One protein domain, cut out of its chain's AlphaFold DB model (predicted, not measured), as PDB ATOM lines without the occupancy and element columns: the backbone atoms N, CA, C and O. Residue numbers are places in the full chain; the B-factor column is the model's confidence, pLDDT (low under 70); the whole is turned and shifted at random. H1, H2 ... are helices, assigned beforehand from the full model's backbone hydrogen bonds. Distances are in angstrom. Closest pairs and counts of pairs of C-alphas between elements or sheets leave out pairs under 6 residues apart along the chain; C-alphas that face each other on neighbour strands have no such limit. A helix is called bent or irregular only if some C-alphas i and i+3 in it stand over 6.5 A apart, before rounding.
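Overview. This is residues 86 to 136 of the 147 residues of the protein "Transcriptional regulator, GntR family" of Granulicella mallensis (strain ATCC BAA-1857 / DSM 23137 / MP5ACTX8) (UniProt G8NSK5). Two long helices make an open V, with a tight link at its point; the longer one, H1, is bent partway along, and the other, H2, is the second leg. H1b and H2 come near each other only by the point, while H1a and most of H2 stick out free. The printed part has 51 residues with two named helices, H1 then H2 along the chain, and no named strand: its class is all helix. It is loose, with a radius of gyration of the C-alphas of 13.6 A, and flat, spanning 38 by 28 by 14 A.

Arrangement. Begin with H1, residues 86 to 109, which by its hydrogen bonds was assigned as one helix but is bent: C-alphas 95 and 98 are 6.9 A apart. Its arms, H1a of residues 86 to 95 and H1b of residues 98 to 109, stand at a steep tilt of 49 degrees. Past the tight link of four residues, look for H2, residues 114 to 134. H1b and H2 are close but not clearly touching; their closest C-alphas, those of Ala 107 and Leu 117, are 7.0 A apart. They run opposite ways at a steep tilt of 51 degrees. H1a and H2 are apart. In H1a, H1b and H2 every O i to N i+4 pair is within hydrogen-bond range.

Along the chain. Find C-alpha 86 at (19.817, 56.098, -84.512); from there H1a runs 14.4 A to Arg 95. H1b runs 16.9 A from Pro 98 to C-alpha 109 at (35.798, 80.252, -101.951). H2 runs 30.6 A from Ser 114 to C-alpha 134 at (44.132, 46.017, -99.826).

Size, cuts and confidence. The two C-alphas farthest apart, those of Arg 111 and Ala 136, are 37.9 A apart. Residues 86 to 102 and 118 to 136 stand free. The printed part has no cut and no long link. Its mean pLDDT is 86.8; look to residues 135 to 136 for values under 70.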
ATOM      1  N   GLY A  86      20.221  54.721 -84.219       74.75
ATOM      2  CA  GLY A  86      19.817  56.098 -84.512       74.75
ATOM      3  C   GLY A  86      20.603  57.149 -83.719       74.75
ATOM      4  O   GLY A  86      21.055  58.134 -84.301       74.75
ATOM      5  N   LEU A  87      20.828  56.925 -82.419       72.25
ATOM      6  CA  LEU A  87      21.560  57.870 -81.571       72.25
ATOM      7  C   LEU A  87      23.051  57.905 -81.929       72.25
ATOM      8  O   LEU A  87      23.641  58.980 -82.027       72.25
ATOM      9  N   LEU A  88      23.638  56.737 -82.202       73.56
ATOM     10  CA  LEU A  88      25.018  56.638 -82.680       73.56
ATOM     11  C   LEU A  88      25.201  57.359 -84.022       73.56
ATOM     12  O   LEU A  88      26.181  58.079 -84.202       73.56
ATOM     13  N   LYS A  89      24.259  57.204 -84.961       75.94
ATOM     14  CA  LYS A  89      24.298  57.901 -86.255       75.94
ATOM     15  C   LYS A  89      24.187  59.416 -86.084       75.94
ATOM     16  O   LYS A  89      25.000  60.141 -86.651       75.94
ATOM     17  N   ALA A  90      23.213  59.888 -85.303       73.62
ATOM     18  CA  ALA A  90      23.014  61.316 -85.051       73.62
ATOM     19  C   ALA A  90      24.270  61.968 -84.458       73.62
ATOM     20  O   ALA A  90      24.666  63.053 -84.881       73.62
ATOM     21  N   GLU A  91      24.947  61.283 -83.540       77.38
ATOM     22  CA  GLU A  91      26.176  61.794 -82.947       77.38
ATOM     23  C   GLU A  91      27.370  61.768 -83.903       77.38
ATOM     24  O   GLU A  91      28.113  62.746 -83.974       77.38
ATOM     25  N   LYS A  92      27.539  60.696 -84.690       78.19
ATOM     26  CA  LYS A  92      28.553  60.654 -85.757       78.19
ATOM     27  C   LYS A  92      28.385  61.837 -86.715       78.19
ATOM     28  O   LYS A  92      29.361  62.519 -87.018       78.19
ATOM     29  N   LEU A  93      27.148  62.127 -87.125       82.50
ATOM     30  CA  LEU A  93      26.835  63.291 -87.956       82.50
ATOM     31  C   LEU A  93      27.133  64.610 -87.233       82.50
ATOM     32  O   LEU A  93      27.729  65.504 -87.830       82.50
ATOM     33  N   ARG A  94      26.782  64.734 -85.944       82.56
ATOM     34  CA  ARG A  94      27.085  65.927 -85.137       82.56
ATOM     35  C   ARG A  94      28.587  66.204 -85.071       82.56
ATOM     36  O   ARG A  94      28.986  67.349 -85.256       82.56
ATOM     37  N   ARG A  95      29.407  65.170 -84.850       81.00
ATOM     38  CA  ARG A  95      30.878  65.271 -84.834       81.00
ATOM     39  C   ARG A  95      31.460  65.652 -86.194       81.00
ATOM     40  O   ARG A  95      32.437  66.391 -86.252       81.00
ATOM     41  N   LEU A  96      30.870  65.161 -87.283       87.94
ATOM     42  CA  LEU A  96      31.354  65.445 -88.634       87.94
ATOM     43  C   LEU A  96      30.940  66.843 -89.123       87.94
ATOM     44  O   LEU A  96      31.651  67.454 -89.913       87.94
ATOM     45  N   ARG A  97      29.827  67.389 -88.619       90.50
ATOM     46  CA  ARG A  97      29.242  68.658 -89.077       90.50
ATOM     47  C   ARG A  97      30.212  69.852 -89.123       90.50
ATOM     48  O   ARG A  97      30.154  70.562 -90.122       90.50
ATOM     49  N   PRO A  98      31.091  70.101 -88.131       89.25
ATOM     50  CA  PRO A  98      32.066  71.191 -88.218       89.25
ATOM     51  C   PRO A  98      33.032  71.034 -89.399       89.25
ATOM     52  O   PRO A  98      33.316  72.012 -90.079       89.25
ATOM     53  N   HIS A  99      33.463  69.804 -89.690       92.50
ATOM     54  CA  HIS A  99      34.359  69.500 -90.808       92.50
ATOM     55  C   HIS A  99      33.660  69.719 -92.152       92.50
ATOM     56  O   HIS A  99      34.216  70.343 -93.046       92.50
ATOM     57  N   VAL A 100      32.401  69.277 -92.274       93.44
ATOM     58  CA  VAL A 100      31.592  69.533 -93.480       93.44
ATOM     59  C   VAL A 100      31.348  71.029 -93.666       93.44
ATOM     60  O   VAL A 100      31.398  71.522 -94.785       93.44
ATOM     61  N   ALA A 101      31.099  71.765 -92.578       91.56
ATOM     62  CA  ALA A 101      30.920  73.211 -92.638       91.56
ATOM     63  C   ALA A 101      32.197  73.918 -93.111       91.56
ATOM     64  O   ALA A 101      32.116  74.793 -93.968       91.56
ATOM     65  N   GLN A 102      33.362  73.514 -92.598       93.19
ATOM     66  CA  GLN A 102      34.651  74.031 -93.053       93.19
ATOM     67  C   GLN A 102      34.871  73.739 -94.545       93.19
ATOM     68  O   GLN A 102      35.115  74.662 -95.318       93.19
ATOM     69  N   LEU A 103      34.683  72.486 -94.964       93.94
ATOM     70  CA  LEU A 103      34.806  72.074 -96.362       93.94
ATOM     71  C   LEU A 103      33.861  72.862 -97.284       93.94
ATOM     72  O   LEU A 103      34.249  73.262 -98.378       93.94
ATOM     73  N   ALA A 104      32.630  73.126 -96.841       92.94
ATOM     74  CA  ALA A 104      31.664  73.910 -97.606       92.94
ATOM     75  C   ALA A 104      32.116  75.368 -97.804       92.94
ATOM     76  O   ALA A 104      31.909  75.932 -98.880       92.94
ATOM     77  N   VAL A 105      32.748  75.979 -96.795       95.31
ATOM     78  CA  VAL A 105      33.327  77.327 -96.909       95.31
ATOM     79  C   VAL A 105      34.478  77.333 -97.914       95.31
ATOM     80  O   VAL A 105      34.505  78.189 -98.797       95.31
ATOM     81  N   GLU A 106      35.392  76.368 -97.822       94.81
ATOM     82  CA  GLU A 106      36.531  76.240 -98.742       94.81
ATOM     83  C   GLU A 106      36.060  76.022-100.190       94.81
ATOM     84  O   GLU A 106      36.471  76.743-101.102       94.81
ATOM     85  N   ALA A 107      35.108  75.110-100.404       93.50
ATOM     86  CA  ALA A 107      34.511  74.863-101.714       93.50
ATOM     87  C   ALA A 107      33.840  76.119-102.295       93.50
ATOM     88  O   ALA A 107      33.972  76.402-103.488       93.50
ATOM     89  N   SER A 108      33.165  76.911-101.453       93.19
ATOM     90  CA  SER A 108      32.550  78.176-101.862       93.19
ATOM     91  C   SER A 108      33.588  79.210-102.308       93.19
ATOM     92  O   SER A 108      33.394  79.854-103.341       93.19
ATOM     93  N   GLN A 109      34.703  79.344-101.585       95.44
ATOM     94  CA  GLN A 109      35.798  80.252-101.951       95.44
ATOM     95  C   GLN A 109      36.450  79.858-103.283       95.44
ATOM     96  O   GLN A 109      36.804  80.727-104.080       95.44
ATOM     97  N   LEU A 110      36.532  78.554-103.556       96.06
ATOM     98  CA  LEU A 110      37.030  77.990-104.813       96.06
ATOM     99  C   LEU A 110      35.989  77.990-105.945       96.06
ATOM    100  O   LEU A 110      36.301  77.576-107.060       96.06
ATOM    101  N   ARG A 111      34.765  78.475-105.685       95.75
ATOM    102  CA  ARG A 111      33.630  78.482-106.625       95.75
ATOM    103  C   ARG A 111      33.264  77.094-107.162       95.75
ATOM    104  O   ARG A 111      32.781  76.973-108.287       95.75
ATOM    105  N   LEU A 112      33.464  76.055-106.354       94.69
ATOM    106  CA  LEU A 112      33.030  74.704-106.687       94.69
ATOM    107  C   LEU A 112      31.512  74.587-106.557       94.69
ATOM    108  O   LEU A 112      30.902  75.105-105.618       94.69
ATOM    109  N   SER A 113      30.895  73.881-107.504       92.75
ATOM    110  CA  SER A 113      29.478  73.550-107.404       92.75
ATOM    111  C   SER A 113      29.256  72.454-106.357       92.75
ATOM    112  O   SER A 113      30.145  71.649-106.070       92.75
ATOM    113  N   SER A 114      28.036  72.360-105.818       90.12
ATOM    114  CA  SER A 114      27.667  71.246-104.931       90.12
ATOM    115  C   SER A 114      27.870  69.887-105.609       90.12
ATOM    116  O   SER A 114      28.206  68.920-104.936       90.12
ATOM    117  N   ALA A 115      27.676  69.801-106.928       92.69
ATOM    118  CA  ALA A 115      27.853  68.558-107.670       92.69
ATOM    119  C   ALA A 115      29.329  68.140-107.739       92.69
ATOM    120  O   ALA A 115      29.633  66.962-107.564       92.69
ATOM    121  N   ASP A 116      30.241  69.093-107.949       92.62
ATOM    122  CA  ASP A 116      31.682  68.814-107.993       92.62
ATOM    123  C   ASP A 116      32.212  68.429-106.612       92.62
ATOM    124  O   ASP A 116      32.983  67.480-106.490       92.62
ATOM    125  N   LEU A 117      31.730  69.100-105.560       92.94
ATOM    126  CA  LEU A 117      32.082  68.757-104.184       92.94
ATOM    127  C   LEU A 117      31.622  67.342-103.806       92.94
ATOM    128  O   LEU A 117      32.379  66.597-103.192       92.94
ATOM    129  N   HIS A 118      30.396  66.961-104.180       93.50
ATOM    130  CA  HIS A 118      29.895  65.606-103.942       93.50
ATOM    131  C   HIS A 118      30.724  64.559-104.693       93.50
ATOM    132  O   HIS A 118      31.115  63.566-104.092       93.50
ATOM    133  N   LYS A 119      31.055  64.806-105.969       94.69
ATOM    134  CA  LYS A 119      31.908  63.900-106.755       94.69
ATOM    135  C   LYS A 119      33.280  63.702-106.118       94.69
ATOM    136  O   LYS A 119      33.731  62.566-106.034       94.69
ATOM    137  N   LEU A 120      33.918  64.787-105.674       92.69
ATOM    138  CA  LEU A 120      35.219  64.726-105.008       92.69
ATOM    139  C   LEU A 120      35.136  63.949-103.687       92.69
ATOM    140  O   LEU A 120      35.985  63.114-103.397       92.69
ATOM    141  N   LEU A 121      34.095  64.193-102.890       93.38
ATOM    142  CA  LEU A 121      33.898  63.469-101.635       93.38
ATOM    143  C   LEU A 121      33.661  61.970-101.875       93.38
ATOM    144  O   LEU A 121      34.211  61.141-101.151       93.38
ATOM    145  N   ASP A 122      32.865  61.622-102.887       94.69
ATOM    146  CA  ASP A 122      32.582  60.234-103.247       94.69
ATOM    147  C   ASP A 122      33.846  59.505-103.733       94.69
ATOM    148  O   ASP A 122      34.065  58.358-103.337       94.69
ATOM    149  N   SER A 123      34.707  60.153-104.532       93.31
ATOM    150  CA  SER A 123      35.976  59.551-104.972       93.31
ATOM    151  C   SER A 123      36.933  59.309-103.805       93.31
ATOM    152  O   SER A 123      37.450  58.204-103.663       93.31
ATOM    153  N   GLU A 124      37.094  60.286-102.910       92.56
ATOM    154  CA  GLU A 124      37.949  60.158-101.719       92.56
ATOM    155  C   GLU A 124      37.477  59.030-100.785       92.56
ATOM    156  O   GLU A 124      38.269  58.231-100.276       92.56
ATOM    157  N   LEU A 125      36.160  58.903-100.575       91.00
ATOM    158  CA  LEU A 125      35.601  57.810 -99.775       91.00
ATOM    159  C   LEU A 125      35.871  56.439-100.410       91.00
ATOM    160  O   LEU A 125      36.210  55.495 -99.691       91.00
ATOM    161  N   GLN A 126      35.762  56.325-101.736       92.06
ATOM    162  CA  GLN A 126      36.064  55.087-102.460       92.06
ATOM    163  C   GLN A 126      37.542  54.697-102.347       92.06
ATOM    164  O   GLN A 126      37.839  53.526-102.098       92.06
ATOM    165  N   GLU A 127      38.463  55.653-102.463       90.31
ATOM    166  CA  GLU A 127      39.904  55.409-102.308       90.31
ATOM    167  C   GLU A 127      40.255  54.927-100.893       90.31
ATOM    168  O   GLU A 127      41.025  53.973-100.718       90.31
ATOM    169  N   LEU A 128      39.630  55.511 -99.864       85.75
ATOM    170  CA  LEU A 128      39.799  55.086 -98.472       85.75
ATOM    171  C   LEU A 128      39.236  53.683 -98.201       85.75
ATOM    172  O   LEU A 128      39.778  52.943 -97.372       85.75
ATOM    173  N   GLU A 129      38.141  53.304 -98.858       85.44
ATOM    174  CA  GLU A 129      37.589  51.950 -98.771       85.44
ATOM    175  C   GLU A 129      38.469  50.920 -99.481       85.44
ATOM    176  O   GLU A 129      38.671  49.821 -98.960       85.44
ATOM    177  N   GLN A 130      38.993  51.259-100.656       83.25
ATOM    178  CA  GLN A 130      39.883  50.394-101.431       83.25
ATOM    179  C   GLN A 130      41.210  50.181-100.699       83.25
ATOM    180  O   GLN A 130      41.631  49.037-100.536       83.25
ATOM    181  N   SER A 131      41.793  51.250-100.148       79.81
ATOM    182  CA  SER A 131      43.005  51.183 -99.320       79.81
ATOM    183  C   SER A 131      42.812  50.323 -98.066       79.81
ATOM    184  O   SER A 131      43.707  49.579 -97.671       79.81
ATOM    185  N   ARG A 132      41.622  50.352 -97.446       81.94
ATOM    186  CA  ARG A 132      41.305  49.462 -96.315       81.94
ATOM    187  C   ARG A 132      41.168  47.994 -96.718       81.94
ATOM    188  O   ARG A 132      41.498  47.131 -95.912       81.94
ATOM    189  N   ARG A 133      40.684  47.698 -97.929       74.75
ATOM    190  CA  ARG A 133      40.553  46.317 -98.430       74.75
ATOM    191  C   ARG A 133      41.902  45.715 -98.818       74.75
ATOM    192  O   ARG A 133      42.131  44.550 -98.524       74.75
ATOM    193  N   THR A 134      42.795  46.491 -99.428       71.56
ATOM    194  CA  THR A 134      44.132  46.017 -99.826       71.56
ATOM    195  C   THR A 134      45.064  45.805 -98.634       71.56
ATOM    196  O   THR A 134      45.871  44.884 -98.662       71.56
ATOM    197  N   HIS A 135      44.930  46.591 -97.561       60.28
ATOM    198  CA  HIS A 135      45.737  46.431 -96.343       60.28
ATOM    199  C   HIS A 135      45.201  45.371 -95.356       60.28
ATOM    200  O   HIS A 135      45.896  45.011 -94.412       60.28
ATOM    201  N   ALA A 136      43.982  44.850 -95.556       58.66
ATOM    202  CA  ALA A 136      43.387  43.800 -94.716       58.66
ATOM    203  C   ALA A 136      43.826  42.359 -95.080       58.66
ATOM    204  O   ALA A 136      43.393  41.411 -94.427       58.66
TER     205      ALA A 136